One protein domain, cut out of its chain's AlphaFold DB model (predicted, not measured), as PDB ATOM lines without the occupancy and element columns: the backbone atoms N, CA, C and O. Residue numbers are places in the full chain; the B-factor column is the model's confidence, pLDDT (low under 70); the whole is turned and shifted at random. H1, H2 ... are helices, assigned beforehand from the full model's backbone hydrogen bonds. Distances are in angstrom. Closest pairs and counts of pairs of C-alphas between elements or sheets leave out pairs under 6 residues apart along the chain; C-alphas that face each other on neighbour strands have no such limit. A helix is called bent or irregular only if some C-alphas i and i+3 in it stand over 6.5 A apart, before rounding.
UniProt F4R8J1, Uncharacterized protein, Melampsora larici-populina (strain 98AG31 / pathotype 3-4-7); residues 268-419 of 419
ATOM      1  N   VAL A 268     163.190 187.706 125.578       92.38
ATOM      2  CA  VAL A 268     163.690 186.694 126.515       92.38
ATOM      3  C   VAL A 268     163.202 186.995 127.935       92.38
ATOM      4  O   VAL A 268     162.622 186.118 128.554       92.38
ATOM      5  N   LYS A 269     163.302 188.249 128.402       94.75
ATOM      6  CA  LYS A 269     162.837 188.656 129.743       94.75
ATOM      7  C   LYS A 269     161.321 188.567 129.906       94.75
ATOM      8  O   LYS A 269     160.843 188.242 130.985       94.75
ATOM      9  N   LEU A 270     160.566 188.865 128.845       95.50
ATOM     10  CA  LEU A 270     159.113 188.668 128.843       95.50
ATOM     11  C   LEU A 270     158.766 187.178 128.916       95.50
ATOM     12  O   LEU A 270     157.917 186.799 129.713       95.50
ATOM     13  N   SER A 271     159.457 186.332 128.147       96.25
ATOM     14  CA  SER A 271     159.287 184.880 128.233       96.25
ATOM     15  C   SER A 271     159.668 184.332 129.610       96.25
ATOM     16  O   SER A 271     158.932 183.511 130.130       96.25
ATOM     17  N   GLU A 272     160.781 184.768 130.207       96.06
ATOM     18  CA  GLU A 272     161.216 184.351 131.552       96.06
ATOM     19  C   GLU A 272     160.175 184.715 132.620       96.06
ATOM     20  O   GLU A 272     159.799 183.866 133.427       96.06
ATOM     21  N   LEU A 273     159.664 185.952 132.587       95.88
ATOM     22  CA  LEU A 273     158.612 186.408 133.495       95.88
ATOM     23  C   LEU A 273     157.330 185.584 133.321       95.88
ATOM     24  O   LEU A 273     156.810 185.054 134.296       95.88
ATOM     25  N   GLY A 274     156.846 185.425 132.088       96.44
ATOM     26  CA  GLY A 274     155.627 184.657 131.838       96.44
ATOM     27  C   GLY A 274     155.769 183.166 132.134       96.44
ATOM     28  O   GLY A 274     154.795 182.564 132.563       96.44
ATOM     29  N   THR A 275     156.959 182.571 131.971       97.06
ATOM     30  CA  THR A 275     157.238 181.208 132.453       97.06
ATOM     31  C   THR A 275     157.091 181.134 133.970       97.06
ATOM     32  O   THR A 275     156.347 180.287 134.450       97.06
ATOM     33  N   LYS A 276     157.732 182.042 134.720       97.12
ATOM     34  CA  LYS A 276     157.672 182.065 136.190       97.12
ATOM     35  C   LYS A 276     156.240 182.205 136.715       97.12
ATOM     36  O   LYS A 276     155.856 181.486 137.632       97.12
ATOM     37  N   GLU A 277     155.449 183.120 136.155       95.44
ATOM     38  CA  GLU A 277     154.060 183.303 136.606       95.44
ATOM     39  C   GLU A 277     153.160 182.127 136.181       95.44
ATOM     40  O   GLU A 277     152.297 181.692 136.941       95.44
ATOM     41  N   LEU A 278     153.409 181.529 135.010       95.31
ATOM     42  CA  LEU A 278     152.722 180.310 134.575       95.31
ATOM     43  C   LEU A 278     153.101 179.084 135.426       95.31
ATOM     44  O   LEU A 278     152.292 178.175 135.560       95.31
ATOM     45  N   GLU A 279     154.307 179.030 135.999       95.69
ATOM     46  CA  GLU A 279     154.738 178.010 136.974       95.69
ATOM     47  C   GLU A 279     154.068 178.163 138.347       95.69
ATOM     48  O   GLU A 279     153.915 177.167 139.054       95.69
ATOM     49  N   ALA A 280     153.608 179.364 138.705       95.31
ATOM     50  CA  ALA A 280     152.808 179.583 139.910       95.31
ATOM     51  C   ALA A 280     151.329 179.169 139.730       95.31
ATOM     52  O   ALA A 280     150.713 178.652 140.663       95.31
ATOM     53  N   GLU A 281     150.755 179.344 138.535       96.00
ATOM     54  CA  GLU A 281     149.339 179.057 138.239       96.00
ATOM     55  C   GLU A 281     149.129 177.647 137.647       96.00
ATOM     56  O   GLU A 281     148.813 177.466 136.468       96.00
ATOM     57  N   ALA A 282     149.250 176.620 138.496       95.19
ATOM     58  CA  ALA A 282     149.113 175.205 138.112       95.19
ATOM     59  C   ALA A 282     147.798 174.861 137.371       95.19
ATOM     60  O   ALA A 282     147.784 173.964 136.527       95.19
ATOM     61  N   GLY A 283     146.701 175.583 137.638       96.50
ATOM     62  CA  GLY A 283     145.433 175.413 136.914       96.50
ATOM     63  C   GLY A 283     145.553 175.751 135.424       96.50
ATOM     64  O   GLY A 283     145.156 174.951 134.577       96.50
ATOM     65  N   ILE A 284     146.196 176.880 135.101       96.50
ATOM     66  CA  ILE A 284     146.456 177.297 133.715       96.50
ATOM     67  C   ILE A 284     147.389 176.288 133.028       96.50
ATOM     68  O   ILE A 284     147.181 175.947 131.863       96.50
ATOM     69  N   GLN A 285     148.380 175.741 133.744       96.50
ATOM     70  CA  GLN A 285     149.242 174.690 133.191       96.50
ATOM     71  C   GLN A 285     148.475 173.419 132.817       96.50
ATOM     72  O   GLN A 285     148.677 172.891 131.722       96.50
ATOM     73  N   GLY A 286     147.591 172.942 133.698       97.12
ATOM     74  CA  GLY A 286     146.768 171.757 133.446       97.12
ATOM     75  C   GLY A 286     145.864 171.931 132.224       97.12
ATOM     76  O   GLY A 286     145.839 171.070 131.341       97.12
ATOM     77  N   GLU A 287     145.194 173.080 132.117       97.75
ATOM     78  CA  GLU A 287     144.399 173.421 130.933       97.75
ATOM     79  C   GLU A 287     145.235 173.514 129.657       97.75
ATOM     80  O   GLU A 287     144.824 173.006 128.616       97.75
ATOM     81  N   MET A 288     146.413 174.136 129.725       96.56
ATOM     82  CA  MET A 288     147.310 174.285 128.581       96.56
ATOM     83  C   MET A 288     147.796 172.926 128.060       96.56
ATOM     84  O   MET A 288     147.814 172.707 126.847       96.56
ATOM     85  N   VAL A 289     148.158 172.000 128.954       96.44
ATOM     86  CA  VAL A 289     148.543 170.628 128.579       96.44
ATOM     87  C   VAL A 289     147.372 169.899 127.919       96.44
ATOM     88  O   VAL A 289     147.560 169.298 126.859       96.44
ATOM     89  N   LYS A 290     146.162 170.003 128.487       97.69
ATOM     90  CA  LYS A 290     144.949 169.410 127.907       97.69
ATOM     91  C   LYS A 290     144.654 169.979 126.515       97.69
ATOM     92  O   LYS A 290     144.579 169.215 125.557       97.69
ATOM     93  N   LEU A 291     144.593 171.306 126.378       97.31
ATOM     94  CA  LEU A 291     144.341 171.999 125.109       97.31
ATOM     95  C   LEU A 291     145.329 171.564 124.017       97.31
ATOM     96  O   LEU A 291     144.917 171.250 122.901       97.31
ATOM     97  N   PHE A 292     146.629 171.516 124.325       96.25
ATOM     98  CA  PHE A 292     147.628 171.085 123.347       96.25
ATOM     99  C   PHE A 292     147.559 169.592 123.030       96.25
ATOM    100  O   PHE A 292     147.857 169.222 121.895       96.25
ATOM    101  N   SER A 293     147.156 168.739 123.975       96.25
ATOM    102  CA  SER A 293     146.887 167.324 123.702       96.25
ATOM    103  C   SER A 293     145.715 167.166 122.728       96.25
ATOM    104  O   SER A 293     145.868 166.531 121.683       96.25
ATOM    105  N   ASP A 294     144.591 167.826 123.013       97.50
ATOM    106  CA  ASP A 294     143.354 167.745 122.230       97.50
ATOM    107  C   ASP A 294     143.545 168.313 120.809       97.50
ATOM    108  O   ASP A 294     143.201 167.663 119.817       97.50
ATOM    109  N   LEU A 295     144.178 169.488 120.679       96.94
ATOM    110  CA  LEU A 295     144.516 170.085 119.378       96.94
ATOM    111  C   LEU A 295     145.498 169.217 118.580       96.94
ATOM    112  O   LEU A 295     145.346 169.057 117.368       96.94
ATOM    113  N   LYS A 296     146.497 168.622 119.242       95.62
ATOM    114  CA  LYS A 296     147.453 167.709 118.602       95.62
ATOM    115  C   LYS A 296     146.777 166.418 118.148       95.62
ATOM    116  O   LYS A 296     147.134 165.922 117.082       95.62
ATOM    117  N   ALA A 297     145.822 165.881 118.905       95.69
ATOM    118  CA  ALA A 297     145.041 164.715 118.499       95.69
ATOM    119  C   ALA A 297     144.206 165.021 117.245       95.69
ATOM    120  O   ALA A 297     144.375 164.336 116.235       95.69
ATOM    121  N   LYS A 298     143.422 166.110 117.263       96.88
ATOM    122  CA  LYS A 298     142.612 166.571 116.119       96.88
ATOM    123  C   LYS A 298     143.447 166.809 114.859       96.88
ATOM    124  O   LYS A 298     143.132 166.271 113.802       96.88
ATOM    125  N   LEU A 299     144.558 167.547 114.966       95.25
ATOM    126  CA  LEU A 299     145.440 167.772 113.815       95.25
ATOM    127  C   LEU A 299     146.107 166.482 113.325       95.25
ATOM    128  O   LEU A 299     146.261 166.306 112.122       95.25
ATOM    129  N   ASN A 300     146.492 165.560 114.216       94.00
ATOM    130  CA  ASN A 300     147.037 164.261 113.803       94.00
ATOM    131  C   ASN A 300     146.005 163.385 113.089       94.00
ATOM    132  O   ASN A 300     146.399 162.619 112.214       94.00
ATOM    133  N   GLN A 301     144.728 163.470 113.466       95.38
ATOM    134  CA  GLN A 301     143.645 162.793 112.763       95.38
ATOM    135  C   GLN A 301     143.479 163.376 111.353       95.38
ATOM    136  O   GLN A 301     143.642 162.633 110.387       95.38
ATOM    137  N   ARG A 302     143.314 164.700 111.229       94.94
ATOM    138  CA  ARG A 302     143.217 165.371 109.921       94.94
ATOM    139  C   ARG A 302     144.424 165.085 109.023       94.94
ATOM    140  O   ARG A 302     144.260 164.724 107.870       94.94
ATOM    141  N   MET A 303     145.649 165.093 109.560       94.44
ATOM    142  CA  MET A 303     146.855 164.723 108.795       94.44
ATOM    143  C   MET A 303     146.883 163.262 108.304       94.44
ATOM    144  O   MET A 303     147.665 162.962 107.402       94.44
ATOM    145  N   LYS A 304     146.100 162.344 108.892       94.19
ATOM    146  CA  LYS A 304     145.913 160.983 108.352       94.19
ATOM    147  C   LYS A 304     144.878 160.978 107.229       94.19
ATOM    148  O   LYS A 304     145.121 160.344 106.210       94.19
ATOM    149  N   GLU A 305     143.764 161.682 107.427       94.81
ATOM    150  CA  GLU A 305     142.669 161.832 106.457       94.81
ATOM    151  C   GLU A 305     143.166 162.534 105.175       94.81
ATOM    152  O   GLU A 305     142.987 162.014 104.079       94.81
ATOM    153  N   ASP A 306     143.925 163.624 105.324       92.12
ATOM    154  CA  ASP A 306     144.546 164.415 104.248       92.12
ATOM    155  C   ASP A 306     145.818 163.759 103.647       92.12
ATOM    156  O   ASP A 306     146.567 164.406 102.910       92.12
ATOM    157  N   GLY A 307     146.183 162.530 104.048       92.31
ATOM    158  CA  GLY A 307     147.418 161.837 103.623       92.31
ATOM    159  C   GLY A 307     148.749 162.517 104.015       92.31
ATOM    160  O   GLY A 307     149.835 162.012 103.719       92.31
ATOM    161  N   SER A 308     148.693 163.647 104.722       90.75
ATOM    162  CA  SER A 308     149.794 164.586 104.994       90.75
ATOM    163  C   SER A 308     150.738 164.147 106.128       90.75
ATOM    164  O   SER A 308     151.162 164.937 106.978       90.75
ATOM    165  N   THR A 309     151.127 162.870 106.132       85.81
ATOM    166  CA  THR A 309     151.916 162.211 107.195       85.81
ATOM    167  C   THR A 309     153.224 162.930 107.567       85.81
ATOM    168  O   THR A 309     153.597 162.968 108.745       85.81
ATOM    169  N   GLY A 310     153.894 163.573 106.604       89.31
ATOM    170  CA  GLY A 310     155.133 164.332 106.825       89.31
ATOM    171  C   GLY A 310     154.992 165.549 107.758       89.31
ATOM    172  O   GLY A 310     155.984 166.013 108.328       89.31
ATOM    173  N   MET A 311     153.776 166.059 107.979       91.81
ATOM    174  CA  MET A 311     153.545 167.257 108.799       91.81
ATOM    175  C   MET A 311     153.638 167.020 110.314       91.81
ATOM    176  O   MET A 311     153.885 167.979 111.053       91.81
ATOM    177  N   LYS A 312     153.523 165.772 110.799       93.81
ATOM    178  CA  LYS A 312     153.461 165.431 112.241       93.81
ATOM    179  C   LYS A 312     154.596 166.057 113.069       93.81
ATOM    180  O   LYS A 312     154.371 166.577 114.166       93.81
ATOM    181  N   LEU A 313     155.820 166.065 112.532       94.06
ATOM    182  CA  LEU A 313     156.988 166.668 113.186       94.06
ATOM    183  C   LEU A 313     156.915 168.205 113.236       94.06
ATOM    184  O   LEU A 313     157.357 168.816 114.210       94.06
ATOM    185  N   HIS A 314     156.362 168.836 112.202       94.81
ATOM    186  CA  HIS A 314     156.221 170.289 112.122       94.81
ATOM    187  C   HIS A 314     155.114 170.791 113.054       94.81
ATOM    188  O   HIS A 314     155.344 171.747 113.794       94.81
ATOM    189  N   VAL A 315     153.983 170.083 113.120       95.12
ATOM    190  CA  VAL A 315     152.903 170.349 114.083       95.12
ATOM    191  C   VAL A 315     153.401 170.206 115.531       95.12
ATOM    192  O   VAL A 315     153.213 171.127 116.325       95.12
ATOM    193  N   ARG A 316     154.159 169.140 115.870       95.56
ATOM    194  CA  ARG A 316     154.827 169.016 117.192       95.56
ATOM    195  C   ARG A 316     155.700 170.241 117.493       95.56
ATOM    196  O   ARG A 316     155.588 170.814 118.572       95.56
ATOM    197  N   ARG A 317     156.537 170.676 116.539       95.44
ATOM    198  CA  ARG A 317     157.399 171.868 116.692       95.44
ATOM    199  C   ARG A 317     156.598 173.156 116.909       95.44
ATOM    200  O   ARG A 317     157.058 174.005 117.670       95.44
ATOM    201  N   ALA A 318     155.448 173.307 116.253       96.62
ATOM    202  CA  ALA A 318     154.597 174.485 116.381       96.62
ATOM    203  C   ALA A 318     154.029 174.619 117.793       96.62
ATOM    204  O   ALA A 318     154.199 175.669 118.408       96.62
ATOM    205  N   PHE A 319     153.454 173.543 118.339       96.81
ATOM    206  CA  PHE A 319     152.948 173.514 119.714       96.81
ATOM    207  C   PHE A 319     154.059 173.745 120.748       96.81
ATOM    208  O   PHE A 319     153.916 174.600 121.621       96.81
ATOM    209  N   ASP A 320     155.220 173.102 120.580       96.38
ATOM    210  CA  ASP A 320     156.411 173.335 121.413       96.38
ATOM    211  C   ASP A 320     156.808 174.825 121.473       96.38
ATOM    212  O   ASP A 320     157.225 175.332 122.517       96.38
ATOM    213  N   ARG A 321     156.692 175.543 120.349       97.06
ATOM    214  CA  ARG A 321     157.010 176.979 120.240       97.06
ATOM    215  C   ARG A 321     155.856 177.867 120.701       97.06
ATOM    216  O   ARG A 321     156.121 178.925 121.269       97.06
ATOM    217  N   ALA A 322     154.608 177.443 120.511       97.38
ATOM    218  CA  ALA A 322     153.430 178.111 121.051       97.38
ATOM    219  C   ALA A 322     153.529 178.186 122.581       97.38
ATOM    220  O   ALA A 322     153.507 179.277 123.145       97.38
ATOM    221  N   GLN A 323     153.777 177.045 123.227       96.19
ATOM    222  CA  GLN A 323     153.995 176.946 124.667       96.19
ATOM    223  C   GLN A 323     155.224 177.749 125.122       96.19
ATOM    224  O   GLN A 323     155.098 178.677 125.913       96.19
ATOM    225  N   LYS A 324     156.418 177.432 124.600       95.62
ATOM    226  CA  LYS A 324     157.697 177.931 125.153       95.62
ATOM    227  C   LYS A 324     158.083 179.347 124.716       95.62
ATOM    228  O   LYS A 324     159.096 179.860 125.188       95.62
ATOM    229  N   LYS A 325     157.372 179.945 123.754       96.44
ATOM    230  CA  LYS A 325     157.672 181.293 123.240       96.44
ATOM    231  C   LYS A 325     156.437 182.174 123.142       96.44
ATOM    232  O   LYS A 325     156.517 183.316 123.572       96.44
ATOM    233  N   LEU A 326     155.338 181.712 122.542       97.50
ATOM    234  CA  LEU A 326     154.174 182.578 122.328       97.50
ATOM    235  C   LEU A 326     153.440 182.875 123.639       97.50
ATOM    236  O   LEU A 326     153.362 184.039 124.025       97.50
ATOM    237  N   ILE A 327     152.969 181.837 124.332       97.81
ATOM    238  CA  ILE A 327     152.202 181.959 125.579       97.81
ATOM    239  C   ILE A 327     153.038 182.661 126.651       97.81
ATOM    240  O   ILE A 327     152.610 183.680 127.184       97.81
ATOM    241  N   THR A 328     154.261 182.191 126.901       97.69
ATOM    242  CA  THR A 328     155.164 182.776 127.904       97.69
ATOM    243  C   THR A 328     155.467 184.252 127.632       97.69
ATOM    244  O   THR A 328     155.302 185.086 128.517       97.69
ATOM    245  N   THR A 329     155.844 184.626 126.405       97.44
ATOM    246  CA  THR A 329     156.137 186.038 126.083       97.44
ATOM    247  C   THR A 329     154.878 186.911 126.170       97.44
ATOM    248  O   THR A 329     154.970 188.068 126.582       97.44
ATOM    249  N   PHE A 330     153.705 186.382 125.809       97.56
ATOM    250  CA  PHE A 330     152.434 187.103 125.893       97.56
ATOM    251  C   PHE A 330     151.975 187.326 127.336       97.56
ATOM    252  O   PHE A 330     151.749 188.471 127.722       97.56
ATOM    253  N   LEU A 331     151.916 186.275 128.156       96.94
ATOM    254  CA  LEU A 331     151.524 186.390 129.562       96.94
ATOM    255  C   LEU A 331     152.511 187.268 130.348       96.94
ATOM    256  O   LEU A 331     152.089 188.148 131.094       96.94
ATOM    257  N   GLY A 332     153.819 187.133 130.102       96.50
ATOM    258  CA  GLY A 332     154.825 188.017 130.696       96.50
ATOM    259  C   GLY A 332     154.717 189.474 130.232       96.50
ATOM    260  O   GLY A 332     154.985 190.389 131.011       96.50
ATOM    261  N   PHE A 333     154.275 189.725 128.992       95.69
ATOM    262  CA  PHE A 333     153.934 191.078 128.542       95.69
ATOM    263  C   PHE A 333     152.708 191.628 129.281       95.69
ATOM    264  O   PHE A 333     152.747 192.781 129.718       95.69
ATOM    265  N   LEU A 334     151.648 190.828 129.436       94.62
ATOM    266  CA  LEU A 334     150.441 191.250 130.144       94.62
ATOM    267  C   LEU A 334     150.742 191.578 131.608       94.62
ATOM    268  O   LEU A 334     150.487 192.707 132.024       94.62
ATOM    269  N   ILE A 335     151.379 190.663 132.345       94.25
ATOM    270  CA  ILE A 335     151.811 190.904 133.728       94.25
ATOM    271  C   ILE A 335     152.641 192.176 133.816       94.25
ATOM    272  O   ILE A 335     152.314 193.063 134.598       94.25
ATOM    273  N   LYS A 336     153.663 192.346 132.970       92.81
ATOM    274  CA  LYS A 336     154.527 193.526 133.079       92.81
ATOM    275  C   LYS A 336     153.788 194.858 132.869       92.81
ATOM    276  O   LYS A 336     154.162 195.851 133.489       92.81
ATOM    277  N   ASN A 337     152.801 194.905 131.975       90.75
ATOM    278  CA  ASN A 337     152.182 196.166 131.548       90.75
ATOM    279  C   ASN A 337     150.806 196.438 132.181       90.75
ATOM    280  O   ASN A 337     150.342 197.575 132.114       90.75
ATOM    281  N   HIS A 338     150.157 195.432 132.780       87.25
ATOM    282  CA  HIS A 338     148.780 195.536 133.283       87.25
ATOM    283  C   HIS A 338     148.606 195.192 134.775       87.25
ATOM    284  O   HIS A 338     147.619 195.638 135.355       87.25
ATOM    285  N   SER A 339     149.573 194.524 135.423       79.25
ATOM    286  CA  SER A 339     149.574 194.189 136.871       79.25
ATOM    287  C   SER A 339     149.311 195.360 137.826       79.25
ATOM    288  O   SER A 339     148.865 195.170 138.951       79.25
ATOM    289  N   HIS A 340     149.650 196.588 137.432       73.50
ATOM    290  CA  HIS A 340     149.569 197.768 138.307       73.50
ATOM    291  C   HIS A 340     148.559 198.813 137.805       73.50
ATOM    292  O   HIS A 340     148.444 199.890 138.384       73.50
ATOM    293  N   ALA A 341     147.836 198.528 136.717       62.66
ATOM    294  CA  ALA A 341     147.099 199.541 135.957       62.66
ATOM    295  C   ALA A 341     145.653 199.801 136.434       62.66
ATOM    296  O   ALA A 341     144.969 200.626 135.834       62.66
ATOM    297  N   GLY A 342     145.167 199.118 137.478       59.91
ATOM    298  CA  GLY A 342     143.787 199.311 137.947       59.91
ATOM    299  C   GLY A 342     143.288 198.341 139.019       59.91
ATOM    300  O   GLY A 342     142.136 197.931 138.959       59.91
ATOM    301  N   GLY A 343     144.138 197.912 139.956       63.34
ATOM    302  CA  GLY A 343     143.736 197.070 141.096       63.34
ATOM    303  C   GLY A 343     143.384 195.607 140.783       63.34
ATOM    304  O   GLY A 343     143.377 194.795 141.704       63.34
ATOM    305  N   LYS A 344     143.159 195.242 139.513       68.44
ATOM    306  CA  LYS A 344     143.073 193.840 139.078       68.44
ATOM    307  C   LYS A 344     144.371 193.117 139.410       68.44
ATOM    308  O   LYS A 344     145.438 193.541 138.967       68.44
ATOM    309  N   GLY A 345     144.275 192.030 140.170       86.38
ATOM    310  CA  GLY A 345     145.441 191.230 140.527       86.38
ATOM    311  C   GLY A 345     146.052 190.534 139.310       86.38
ATOM    312  O   GLY A 345     145.341 190.146 138.382       86.38
ATOM    313  N   ASP A 346     147.365 190.311 139.353       89.44
ATOM    314  CA  ASP A 346     148.162 189.615 138.330       89.44
ATOM    315  C   ASP A 346     147.489 188.328 137.823       89.44
ATOM    316  O   ASP A 346     147.445 188.058 136.623       89.44
ATOM    317  N   ARG A 347     146.862 187.581 138.737       92.38
ATOM    318  CA  ARG A 347     146.094 186.367 138.451       92.38
ATOM    319  C   ARG A 347     144.901 186.581 137.511       92.38
ATOM    320  O   ARG A 347     144.691 185.772 136.615       92.38
ATOM    321  N   GLU A 348     144.128 187.657 137.666       93.25
ATOM    322  CA  GLU A 348     143.009 187.964 136.756       93.25
ATOM    323  C   GLU A 348     143.511 188.303 135.350       93.25
ATOM    324  O   GLU A 348     142.923 187.885 134.351       93.25
ATOM    325  N   VAL A 349     144.626 189.035 135.277       93.88
ATOM    326  CA  VAL A 349     145.293 189.391 134.020       93.88
ATOM    327  C   VAL A 349     145.815 188.134 133.310       93.88
ATOM    328  O   VAL A 349     145.645 188.010 132.096       93.88
ATOM    329  N   LEU A 350     146.382 187.174 134.051       94.69
ATOM    330  CA  LEU A 350     146.802 185.871 133.517       94.69
ATOM    331  C   LEU A 350     145.624 185.042 133.011       94.69
ATOM    332  O   LEU A 350     145.691 184.545 131.890       94.69
ATOM    333  N   ILE A 351     144.548 184.913 133.795       95.88
ATOM    334  CA  ILE A 351     143.359 184.133 133.414       95.88
ATOM    335  C   ILE A 351     142.705 184.727 132.159       95.88
ATOM    336  O   ILE A 351     142.467 184.008 131.193       95.88
ATOM    337  N   SER A 352     142.486 186.047 132.120       96.00
ATOM    338  CA  SER A 352     141.923 186.725 130.943       96.00
ATOM    339  C   SER A 352     142.821 186.594 129.706       96.00
ATOM    340  O   SER A 352     142.333 186.331 128.606       96.00
ATOM    341  N   GLY A 353     144.139 186.741 129.875       96.75
ATOM    342  CA  GLY A 353     145.102 186.538 128.796       96.75
ATOM    343  C   GLY A 353     145.145 185.095 128.289       96.75
ATOM    344  O   GLY A 353     145.279 184.863 127.084       96.75
ATOM    345  N   TRP A 354     145.013 184.126 129.194       97.88
ATOM    346  CA  TRP A 354     144.960 182.708 128.862       97.88
ATOM    347  C   TRP A 354     143.698 182.352 128.078       97.88
ATOM    348  O   TRP A 354     143.824 181.782 126.997       97.88
ATOM    349  N   GLU A 355     142.509 182.745 128.549       97.88
ATOM    350  CA  GLU A 355     141.244 182.473 127.845       97.88
ATOM    351  C   GLU A 355     141.223 183.069 126.432       97.88
ATOM    352  O   GLU A 355     140.792 182.413 125.482       97.88
ATOM    353  N   TYR A 356     141.787 184.267 126.253       97.94
ATOM    354  CA  TYR A 356     141.982 184.848 124.924       97.94
ATOM    355  C   TYR A 356     142.887 183.985 124.025       97.94
ATOM    356  O   TYR A 356     142.520 183.684 122.885       97.94
ATOM    357  N   LEU A 357     144.060 183.557 124.513       97.88
ATOM    358  CA  LEU A 357     144.959 182.705 123.723       97.88
ATOM    359  C   LEU A 357     144.346 181.334 123.426       97.88
ATOM    360  O   LEU A 357     144.493 180.840 122.312       97.88
ATOM    361  N   LYS A 358     143.646 180.741 124.392       97.56
ATOM    362  CA  LYS A 358     142.910 179.478 124.281       97.56
ATOM    363  C   LYS A 358     141.833 179.571 123.199       97.56
ATOM    364  O   LYS A 358     141.862 178.774 122.264       97.56
ATOM    365  N   SER A 359     140.986 180.602 123.245       97.44
ATOM    366  CA  SER A 359     140.001 180.901 122.196       97.44
ATOM    367  C   SER A 359     140.659 181.082 120.820       97.44
ATOM    368  O   SER A 359     140.249 180.450 119.845       97.44
ATOM    369  N   TYR A 360     141.756 181.843 120.731       97.44
ATOM    370  CA  TYR A 360     142.490 182.012 119.473       97.44
ATOM    371  C   TYR A 360     143.064 180.691 118.928       97.44
ATOM    372  O   TYR A 360     142.955 180.424 117.728       97.44
ATOM    373  N   MET A 361     143.669 179.868 119.791       97.38
ATOM    374  CA  MET A 361     144.313 178.600 119.424       97.38
ATOM    375  C   MET A 361     143.324 177.481 119.099       97.38
ATOM    376  O   MET A 361     143.686 176.584 118.342       97.38
ATOM    377  N   LEU A 362     142.084 177.527 119.598       97.38
ATOM    378  CA  LEU A 362     141.052 176.556 119.213       97.38
ATOM    379  C   LEU A 362     140.812 176.558 117.695       97.38
ATOM    380  O   LEU A 362     140.743 175.487 117.099       97.38
ATOM    381  N   ASN A 363     140.855 177.730 117.051       97.38
ATOM    382  CA  ASN A 363     140.756 177.868 115.588       97.38
ATOM    383  C   ASN A 363     141.898 177.176 114.813       97.38
ATOM    384  O   ASN A 363     141.842 177.080 113.590       97.38
ATOM    385  N   TRP A 364     142.965 176.707 115.477       97.12
ATOM    386  CA  TRP A 364     144.030 175.949 114.808       97.12
ATOM    387  C   TRP A 364     143.577 174.540 114.421       97.12
ATOM    388  O   TRP A 364     144.166 173.972 113.506       97.12
ATOM    389  N   GLN A 365     142.545 173.984 115.068       96.31
ATOM    390  CA  GLN A 365     141.976 172.685 114.684       96.31
ATOM    391  C   GLN A 365     141.392 172.715 113.257       96.31
ATOM    392  O   GLN A 365     141.432 171.704 112.557       96.31
ATOM    393  N   ASP A 366     140.910 173.888 112.831       95.62
ATOM    394  CA  ASP A 366     140.213 174.145 111.566       95.62
ATOM    395  C   ASP A 366     141.147 174.746 110.499       95.62
ATOM    396  O   ASP A 366     140.735 174.997 109.369       95.62
ATOM    397  N   ALA A 367     142.432 174.944 110.829       95.50
ATOM    398  CA  ALA A 367     143.416 175.530 109.923       95.50
ATOM    399  C   ALA A 367     143.556 174.722 108.620       95.50
ATOM    400  O   ALA A 367     143.502 173.483 108.620       95.50
ATOM    401  N   ASN A 368     143.785 175.412 107.504       95.19
ATOM    402  CA  ASN A 368     144.046 174.761 106.223       95.19
ATOM    403  C   ASN A 368     145.519 174.311 106.166       95.19
ATOM    404  O   ASN A 368     146.433 175.117 105.980       95.19
ATOM    405  N   LEU A 369     145.750 173.005 106.337       93.38
ATOM    406  CA  LEU A 369     147.089 172.419 106.427       93.38
ATOM    407  C   LEU A 369     147.908 172.547 105.130       93.38
ATOM    408  O   LEU A 369     149.126 172.718 105.200       93.38
ATOM    409  N   GLU A 370     147.257 172.560 103.967       92.69
ATOM    410  CA  GLU A 370     147.898 172.803 102.669       92.69
ATOM    411  C   GLU A 370     148.412 174.252 102.571       92.69
ATOM    412  O   GLU A 370     149.584 174.494 102.265       92.69
ATOM    413  N   VAL A 371     147.581 175.231 102.944       94.50
ATOM    414  CA  VAL A 371     147.991 176.645 103.032       94.50
ATOM    415  C   VAL A 371     149.147 176.808 104.025       94.50
ATOM    416  O   VAL A 371     150.130 177.489 103.731       94.50
ATOM    417  N   VAL A 372     149.087 176.135 105.176       95.75
ATOM    418  CA  VAL A 372     150.152 176.139 106.192       95.75
ATOM    419  C   VAL A 372     151.479 175.558 105.665       95.75
ATOM    420  O   VAL A 372     152.556 176.067 106.009       95.75
ATOM    421  N   LEU A 373     151.433 174.527 104.813       92.56
ATOM    422  CA  LEU A 373     152.610 173.961 104.138       92.56
ATOM    423  C   LEU A 373     153.228 174.913 103.112       92.56
ATOM    424  O   LEU A 373     154.456 174.962 102.994       92.56
ATOM    425  N   ASN A 374     152.395 175.666 102.396       95.56
ATOM    426  CA  ASN A 374     152.825 176.613 101.367       95.56
ATOM    427  C   ASN A 374     153.413 177.913 101.960       95.56
ATOM    428  O   ASN A 374     154.126 178.647 101.282       95.56
ATOM    429  N   LEU A 375     153.208 178.169 103.256       95.94
ATOM    430  CA  LEU A 375     153.694 179.348 103.988       95.94
ATOM    431  C   LEU A 375     155.065 179.154 104.682       95.94
ATOM    432  O   LEU A 375     155.315 179.725 105.747       95.94
ATOM    433  N   LYS A 376     155.978 178.373 104.086       94.62
ATOM    434  CA  LYS A 376     157.345 178.135 104.613       94.62
ATOM    435  C   LYS A 376     158.161 179.416 104.788       94.62
ATOM    436  O   LYS A 376     158.752 179.630 105.845       94.62
ATOM    437  N   ASP A 377     158.133 180.290 103.786       93.81
ATOM    438  CA  ASP A 377     158.919 181.530 103.741       93.81
ATOM    439  C   ASP A 377     158.149 182.757 104.260       93.81
ATOM    440  O   ASP A 377     158.407 183.896 103.857       93.81
ATOM    441  N   LEU A 378     157.183 182.546 105.165       96.31
ATOM    442  CA  LEU A 378     156.341 183.604 105.723       96.31
ATOM    443  C   LEU A 378     157.171 184.649 106.493       96.31
ATOM    444  O   LEU A 378     157.556 184.470 107.652       96.31
ATOM    445  N   ARG A 379     157.429 185.786 105.837       96.12
ATOM    446  CA  ARG A 379     158.195 186.905 106.400       96.12
ATOM    447  C   ARG A 379     157.369 187.701 107.409       96.12
ATOM    448  O   ARG A 379     156.222 188.058 107.164       96.12
ATOM    449  N   VAL A 380     158.002 188.058 108.528       95.62
ATOM    450  CA  VAL A 380     157.417 188.875 109.605       95.62
ATOM    451  C   VAL A 380     157.433 190.362 109.210       95.62
ATOM    452  O   VAL A 380     158.268 191.157 109.659       95.62
ATOM    453  N   ASP A 381     156.524 190.740 108.316       94.00
ATOM    454  CA  ASP A 381     156.363 192.110 107.822       94.00
ATOM    455  C   ASP A 381     155.430 192.945 108.725       94.00
ATOM    456  O   ASP A 381     155.400 192.741 109.938       94.00
ATOM    457  N   ASP A 382     154.767 193.971 108.194       92.00
ATOM    458  CA  ASP A 382     153.850 194.821 108.965       92.00
ATOM    459  C   ASP A 382     152.386 194.341 108.928       92.00
ATOM    460  O   ASP A 382     151.605 194.728 109.800       92.00
ATOM    461  N   ARG A 383     152.048 193.414 108.020       93.75
ATOM    462  CA  ARG A 383     150.727 192.766 107.880       93.75
ATOM    463  C   ARG A 383     150.525 191.613 108.869       93.75
ATOM    464  O   ARG A 383     149.523 190.911 108.831       93.75
ATOM    465  N   VAL A 384     151.447 191.440 109.820       94.44
ATOM    466  CA  VAL A 384     151.345 190.469 110.925       94.44
ATOM    467  C   VAL A 384     150.057 190.652 111.740       94.44
ATOM    468  O   VAL A 384     149.507 189.677 112.245       94.44
ATOM    469  N   ARG A 385     149.515 191.876 111.820       92.75
ATOM    470  CA  ARG A 385     148.204 192.139 112.443       92.75
ATOM    471  C   ARG A 385     147.083 191.328 111.768       92.75
ATOM    472  O   ARG A 385     146.312 190.673 112.466       92.75
ATOM    473  N   GLU A 386     147.084 191.258 110.439       95.06
ATOM    474  CA  GLU A 386     146.096 190.576 109.578       95.06
ATOM    475  C   GLU A 386     146.326 189.057 109.439       95.06
ATOM    476  O   GLU A 386     145.657 188.388 108.654       95.06
ATOM    477  N   TRP A 387     147.294 188.469 110.153       97.19
ATOM    478  CA  TRP A 387     147.555 187.031 110.029       97.19
ATOM    479  C   TRP A 387     146.364 186.180 110.499       97.19
ATOM    480  O   TRP A 387     145.881 186.332 111.622       97.19
ATOM    481  N   THR A 388     145.924 185.252 109.651       97.06
ATOM    482  CA  THR A 388     144.948 184.215 110.006       97.06
ATOM    483  C   THR A 388     145.559 183.218 111.003       97.06
ATOM    484  O   THR A 388     146.788 183.198 111.174       97.06
ATOM    485  N   PRO A 389     144.740 182.374 111.657       97.00
ATOM    486  CA  PRO A 389     145.225 181.227 112.422       97.00
ATOM    487  C   PRO A 389     146.251 180.379 111.648       97.00
ATOM    488  O   PRO A 389     147.300 180.054 112.201       97.00
ATOM    489  N   ASP A 390     146.033 180.141 110.348       97.19
ATOM    490  CA  ASP A 390     146.954 179.401 109.464       97.19
ATOM    491  C   ASP A 390     148.328 180.071 109.377       97.19
ATOM    492  O   ASP A 390     149.359 179.420 109.534       97.19
ATOM    493  N   LYS A 391     148.364 181.393 109.166       97.81
ATOM    494  CA  LYS A 391     149.618 182.159 109.073       97.81
ATOM    495  C   LYS A 391     150.389 182.131 110.394       97.81
ATOM    496  O   LYS A 391     151.611 182.005 110.384       97.81
ATOM    497  N   VAL A 392     149.698 182.196 111.534       97.81
ATOM    498  CA  VAL A 392     150.336 182.034 112.852       97.81
ATOM    499  C   VAL A 392     150.865 180.611 113.043       97.81
ATOM    500  O   VAL A 392     152.009 180.451 113.475       97.81
ATOM    501  N   LEU A 393     150.082 179.588 112.697       97.44
ATOM    502  CA  LEU A 393     150.484 178.187 112.821       97.44
ATOM    503  C   LEU A 393     151.694 177.877 111.922       97.44
ATOM    504  O   LEU A 393     152.690 177.343 112.409       97.44
ATOM    505  N   ALA A 394     151.669 178.310 110.660       97.62
ATOM    506  CA  ALA A 394     152.791 178.216 109.728       97.62
ATOM    507  C   ALA A 394     154.037 178.932 110.264       97.62
ATOM    508  O   ALA A 394     155.116 178.343 110.324       97.62
ATOM    509  N   TYR A 395     153.897 180.173 110.745       97.94
ATOM    510  CA  TYR A 395     155.007 180.889 111.369       97.94
ATOM    511  C   TYR A 395     155.620 180.086 112.531       97.94
ATOM    512  O   TYR A 395     156.842 179.919 112.602       97.94
ATOM    513  N   LEU A 396     154.787 179.519 113.408       97.56
ATOM    514  CA  LEU A 396     155.244 178.675 114.511       97.56
ATOM    515  C   LEU A 396     155.843 177.343 114.033       97.56
ATOM    516  O   LEU A 396     156.760 176.851 114.686       97.56
ATOM    517  N   MET A 397     155.425 176.778 112.897       96.69
ATOM    518  CA  MET A 397     156.026 175.579 112.284       96.69
ATOM    519  C   MET A 397     157.411 175.838 111.677       96.69
ATOM    520  O   MET A 397     158.296 174.976 111.780       96.69
ATOM    521  N   TRP A 398     157.641 177.026 111.117       96.62
ATOM    522  CA  TRP A 398     158.842 177.329 110.328       96.62
ATOM    523  C   TRP A 398     159.876 178.218 111.043       96.62
ATOM    524  O   TRP A 398     161.061 178.144 110.716       96.62
ATOM    525  N   MET A 399     159.504 178.972 112.089       95.69
ATOM    526  CA  MET A 399     160.452 179.823 112.828       95.69
ATOM    527  C   MET A 399     161.637 179.044 113.436       95.69
ATOM    528  O   MET A 399     161.499 177.934 113.950       95.69
ATOM    529  N   ASN A 400     162.829 179.644 113.467       92.69
ATOM    530  CA  ASN A 400     164.001 179.016 114.084       92.69
ATOM    531  C   ASN A 400     163.825 178.886 115.614       92.69
ATOM    532  O   ASN A 400     163.525 179.863 116.301       92.69
ATOM    533  N   ARG A 401     164.102 177.698 116.181       91.75
ATOM    534  CA  ARG A 401     164.044 177.439 117.638       91.75
ATOM    535  C   ARG A 401     164.939 178.394 118.443       91.75
ATOM    536  O   ARG A 401     164.583 178.734 119.573       91.75
ATOM    537  N   ARG A 402     166.069 178.835 117.872       91.19
ATOM    538  CA  ARG A 402     167.036 179.741 118.519       91.19
ATOM    539  C   ARG A 402     166.574 181.200 118.578       91.19
ATOM    540  O   ARG A 402     167.045 181.932 119.439       91.19
ATOM    541  N   HIS A 403     165.663 181.640 117.709       91.62
ATOM    542  CA  HIS A 403     165.189 183.027 117.731       91.62
ATOM    543  C   HIS A 403     164.087 183.224 118.777       91.62
ATOM    544  O   HIS A 403     163.268 182.334 119.029       91.62
ATOM    545  N   ALA A 404     164.076 184.393 119.416       92.62
ATOM    546  CA  ALA A 404     162.960 184.821 120.251       92.62
ATOM    547  C   ALA A 404     161.730 185.147 119.381       92.62
ATOM    548  O   ALA A 404     161.855 185.336 118.169       92.62
ATOM    549  N   LEU A 405     160.550 185.219 119.998       93.94
ATOM    550  CA  LEU A 405     159.343 185.674 119.309       93.94
ATOM    551  C   LEU A 405     159.532 187.138 118.857       93.94
ATOM    552  O   LEU A 405     159.913 187.965 119.680       93.94
ATOM    553  N   PRO A 406     159.294 187.505 117.588       94.50
ATOM    554  CA  PRO A 406     159.403 188.892 117.151       94.50
ATOM    555  C   PRO A 406     158.339 189.778 117.804       94.50
ATOM    556  O   PRO A 406     157.173 189.393 117.895       94.50
ATOM    557  N   SER A 407     158.710 191.014 118.146       93.75
ATOM    558  CA  SER A 407     157.797 192.008 118.733       93.75
ATOM    559  C   SER A 407     156.528 192.233 117.912       93.75
ATOM    560  O   SER A 407     155.463 192.420 118.486       93.75
ATOM    561  N   LYS A 408     156.614 192.170 116.577       94.31
ATOM    562  CA  LYS A 408     155.448 192.295 115.688       94.31
ATOM    563  C   LYS A 408     154.455 191.139 115.835       94.31
ATOM    564  O   LYS A 408     153.253 191.374 115.770       94.31
ATOM    565  N   VAL A 409     154.953 189.916 116.039       96.00
ATOM    566  CA  VAL A 409     154.114 188.723 116.241       96.00
ATOM    567  C   VAL A 409     153.450 188.803 117.606       96.00
ATOM    568  O   VAL A 409     152.233 188.701 117.668       96.00
ATOM    569  N   LEU A 410     154.207 189.108 118.669       95.94
ATOM    570  CA  LEU A 410     153.641 189.378 119.997       95.94
ATOM    571  C   LEU A 410     152.551 190.458 119.943       95.94
ATOM    572  O   LEU A 410     151.465 190.281 120.489       95.94
ATOM    573  N   TYR A 411     152.834 191.560 119.242       93.31
ATOM    574  CA  TYR A 411     151.925 192.693 119.136       93.31
ATOM    575  C   TYR A 411     150.548 192.301 118.579       93.31
ATOM    576  O   TYR A 411     149.557 192.844 119.053       93.31
ATOM    577  N   LYS A 412     150.458 191.349 117.634       94.81
ATOM    578  CA  LYS A 412     149.171 190.858 117.103       94.81
ATOM    579  C   LYS A 412     148.223 190.432 118.228       94.81
ATOM    580  O   LYS A 412     147.083 190.889 118.268       94.81
ATOM    581  N   PHE A 413     148.715 189.596 119.140       96.56
ATOM    582  CA  PHE A 413     147.947 189.071 120.271       96.56
ATOM    583  C   PHE A 413     147.627 190.175 121.277       96.56
ATOM    584  O   PHE A 413     146.502 190.269 121.744       96.56
ATOM    585  N   VAL A 414     148.578 191.077 121.542       94.81
ATOM    586  CA  VAL A 414     148.346 192.241 122.417       94.81
ATOM    587  C   VAL A 414     147.270 193.174 121.857       94.81
ATOM    588  O   VAL A 414     146.482 193.708 122.631       94.81
ATOM    589  N   SER A 415     147.203 193.378 120.537       91.56
ATOM    590  CA  SER A 415     146.110 194.142 119.923       91.56
ATOM    591  C   SER A 415     144.787 193.384 119.916       91.56
ATOM    592  O   SER A 415     143.757 194.005 120.121       91.56
ATOM    593  N   GLY A 416     144.806 192.066 119.705       93.25
ATOM    594  CA  GLY A 416     143.584 191.264 119.673       93.25
ATOM    595  C   GLY A 416     142.978 190.978 121.049       93.25
ATOM    596  O   GLY A 416     141.798 190.684 121.100       93.25
ATOM    597  N   TRP A 417     143.753 191.074 122.134       94.25
ATOM    598  CA  TRP A 417     143.278 190.940 123.522       94.25
ATOM    599  C   TRP A 417     142.662 192.232 124.090       94.25
ATOM    600  O   TRP A 417     141.960 192.198 125.093       94.25
ATOM    601  N   LYS A 418     142.967 193.388 123.485       86.62
ATOM    602  CA  LYS A 418     142.431 194.699 123.901       86.62
ATOM    603  C   LYS A 418     141.096 195.057 123.244       86.62
ATOM    604  O   LYS A 418     140.514 196.068 123.634       86.62
ATOM    605  N   ASN A 419     140.694 194.278 122.245       73.62
ATOM    606  CA  ASN A 419     139.416 194.361 121.550       73.62
ATOM    607  C   ASN A 419     138.473 193.309 122.137       73.62
ATOM    608  O   ASN A 419     137.285 193.644 122.284       73.62
TER     609      ASN A 419
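What this domain is: This is residues 268 to 419 of the 419 residues of an uncharacterized protein of Melampsora larici-populina (strain 98AG31 / pathotype 3-4-7) (UniProt F4R8J1). Three long helices, H2, H3 and H4, form an up-and-down bundle along the longest axis, each running against the one before it, with H3 splayed somewhat from the other two. H1 crosses H3 near its later end, while H7 and H8 cross H3 on the side of the bundle away from H2, with the short helices H5 packed on H7 and H6 on H8. The printed part has 152 residues with eight named helices, H1 to H8 in chain order, and no named strand: the class is all helix. It is compact, with a radius of gyration of the C-alphas of 15.4 A, yet elongated in outline, spanning 51 by 33 by 29 A.

Where its parts are: H1, residues 268 to 280, begins with C-alpha 268 at (163.690, 186.694, 126.515). H2 is residues 282 to 305, 35.0 A from first to last C-alpha. H3, residues 309 to 338, is the longest at 42.4 A; it begins with C-alpha 309 at (151.916, 162.211, 107.195). It is irregular, with C-alphas 310 and 313 7.0 A apart, and has a kink of 26 degrees near residue 320. H4, residues 346 to 362, measures 24.2 A. Then come H5, residues 369 to 374, H6, residues 383 to 386, H7, residues 389 to 398, and H8, residues 407 to 417, which ends with C-alpha 417 at (143.278, 190.940, 123.522).

How they stand to each other: H3 is the hub, touching five helices. H2 and H3 form a helical hairpin, opposite ways at a shallow tilt of 28 degrees; their closest C-alphas, of Met 303 and Thr 309, are 5.9 A apart. H3 and H4 form another, also at 28 degrees, closest at Ile 335 and Asp 346, 6.0 A. H2 and H4 run the same way at 6 degrees and touch at Leu 295 and Leu 362, 7.3 A. H1 touches residues 324 to 336 of H3 about perpendicular, at 89 degrees, with Gly 274 and Gly 332 closest at 3.6 A. H1 and H2 only just touch, with 3 pairs of C-alphas within 8 A, and only at the corner. H7 touches residues 314 to 322 of H3, about perpendicular at 73 degrees, Ala 318 and Met 397 being closest at 4.5 A. H8 touches residues 326 to 330 of H3, closest at Phe 330 and Leu 410, 6.4 A. H5 touches H7 at Val 372 and Ala 394, 4.9 A, and H6 touches H8 at Arg 385 and Lys 412, 4.9 A. Every O i to N i+4 pair is within hydrogen-bond range in H1, H2, H4, H5 and H7, against 22 of 26 in H3 and 6 of 7 in H8, while H6 is too short for such a pair.

The domain as a whole: The C-alphas farthest apart, of Gly 307 and Gly 343, are 51.6 A apart. The printed part has no cut and no long link, and it ends at the chain's last residue, 419. Mean pLDDT of the printed part is 93.9, and residues 341 to 344 are under 70.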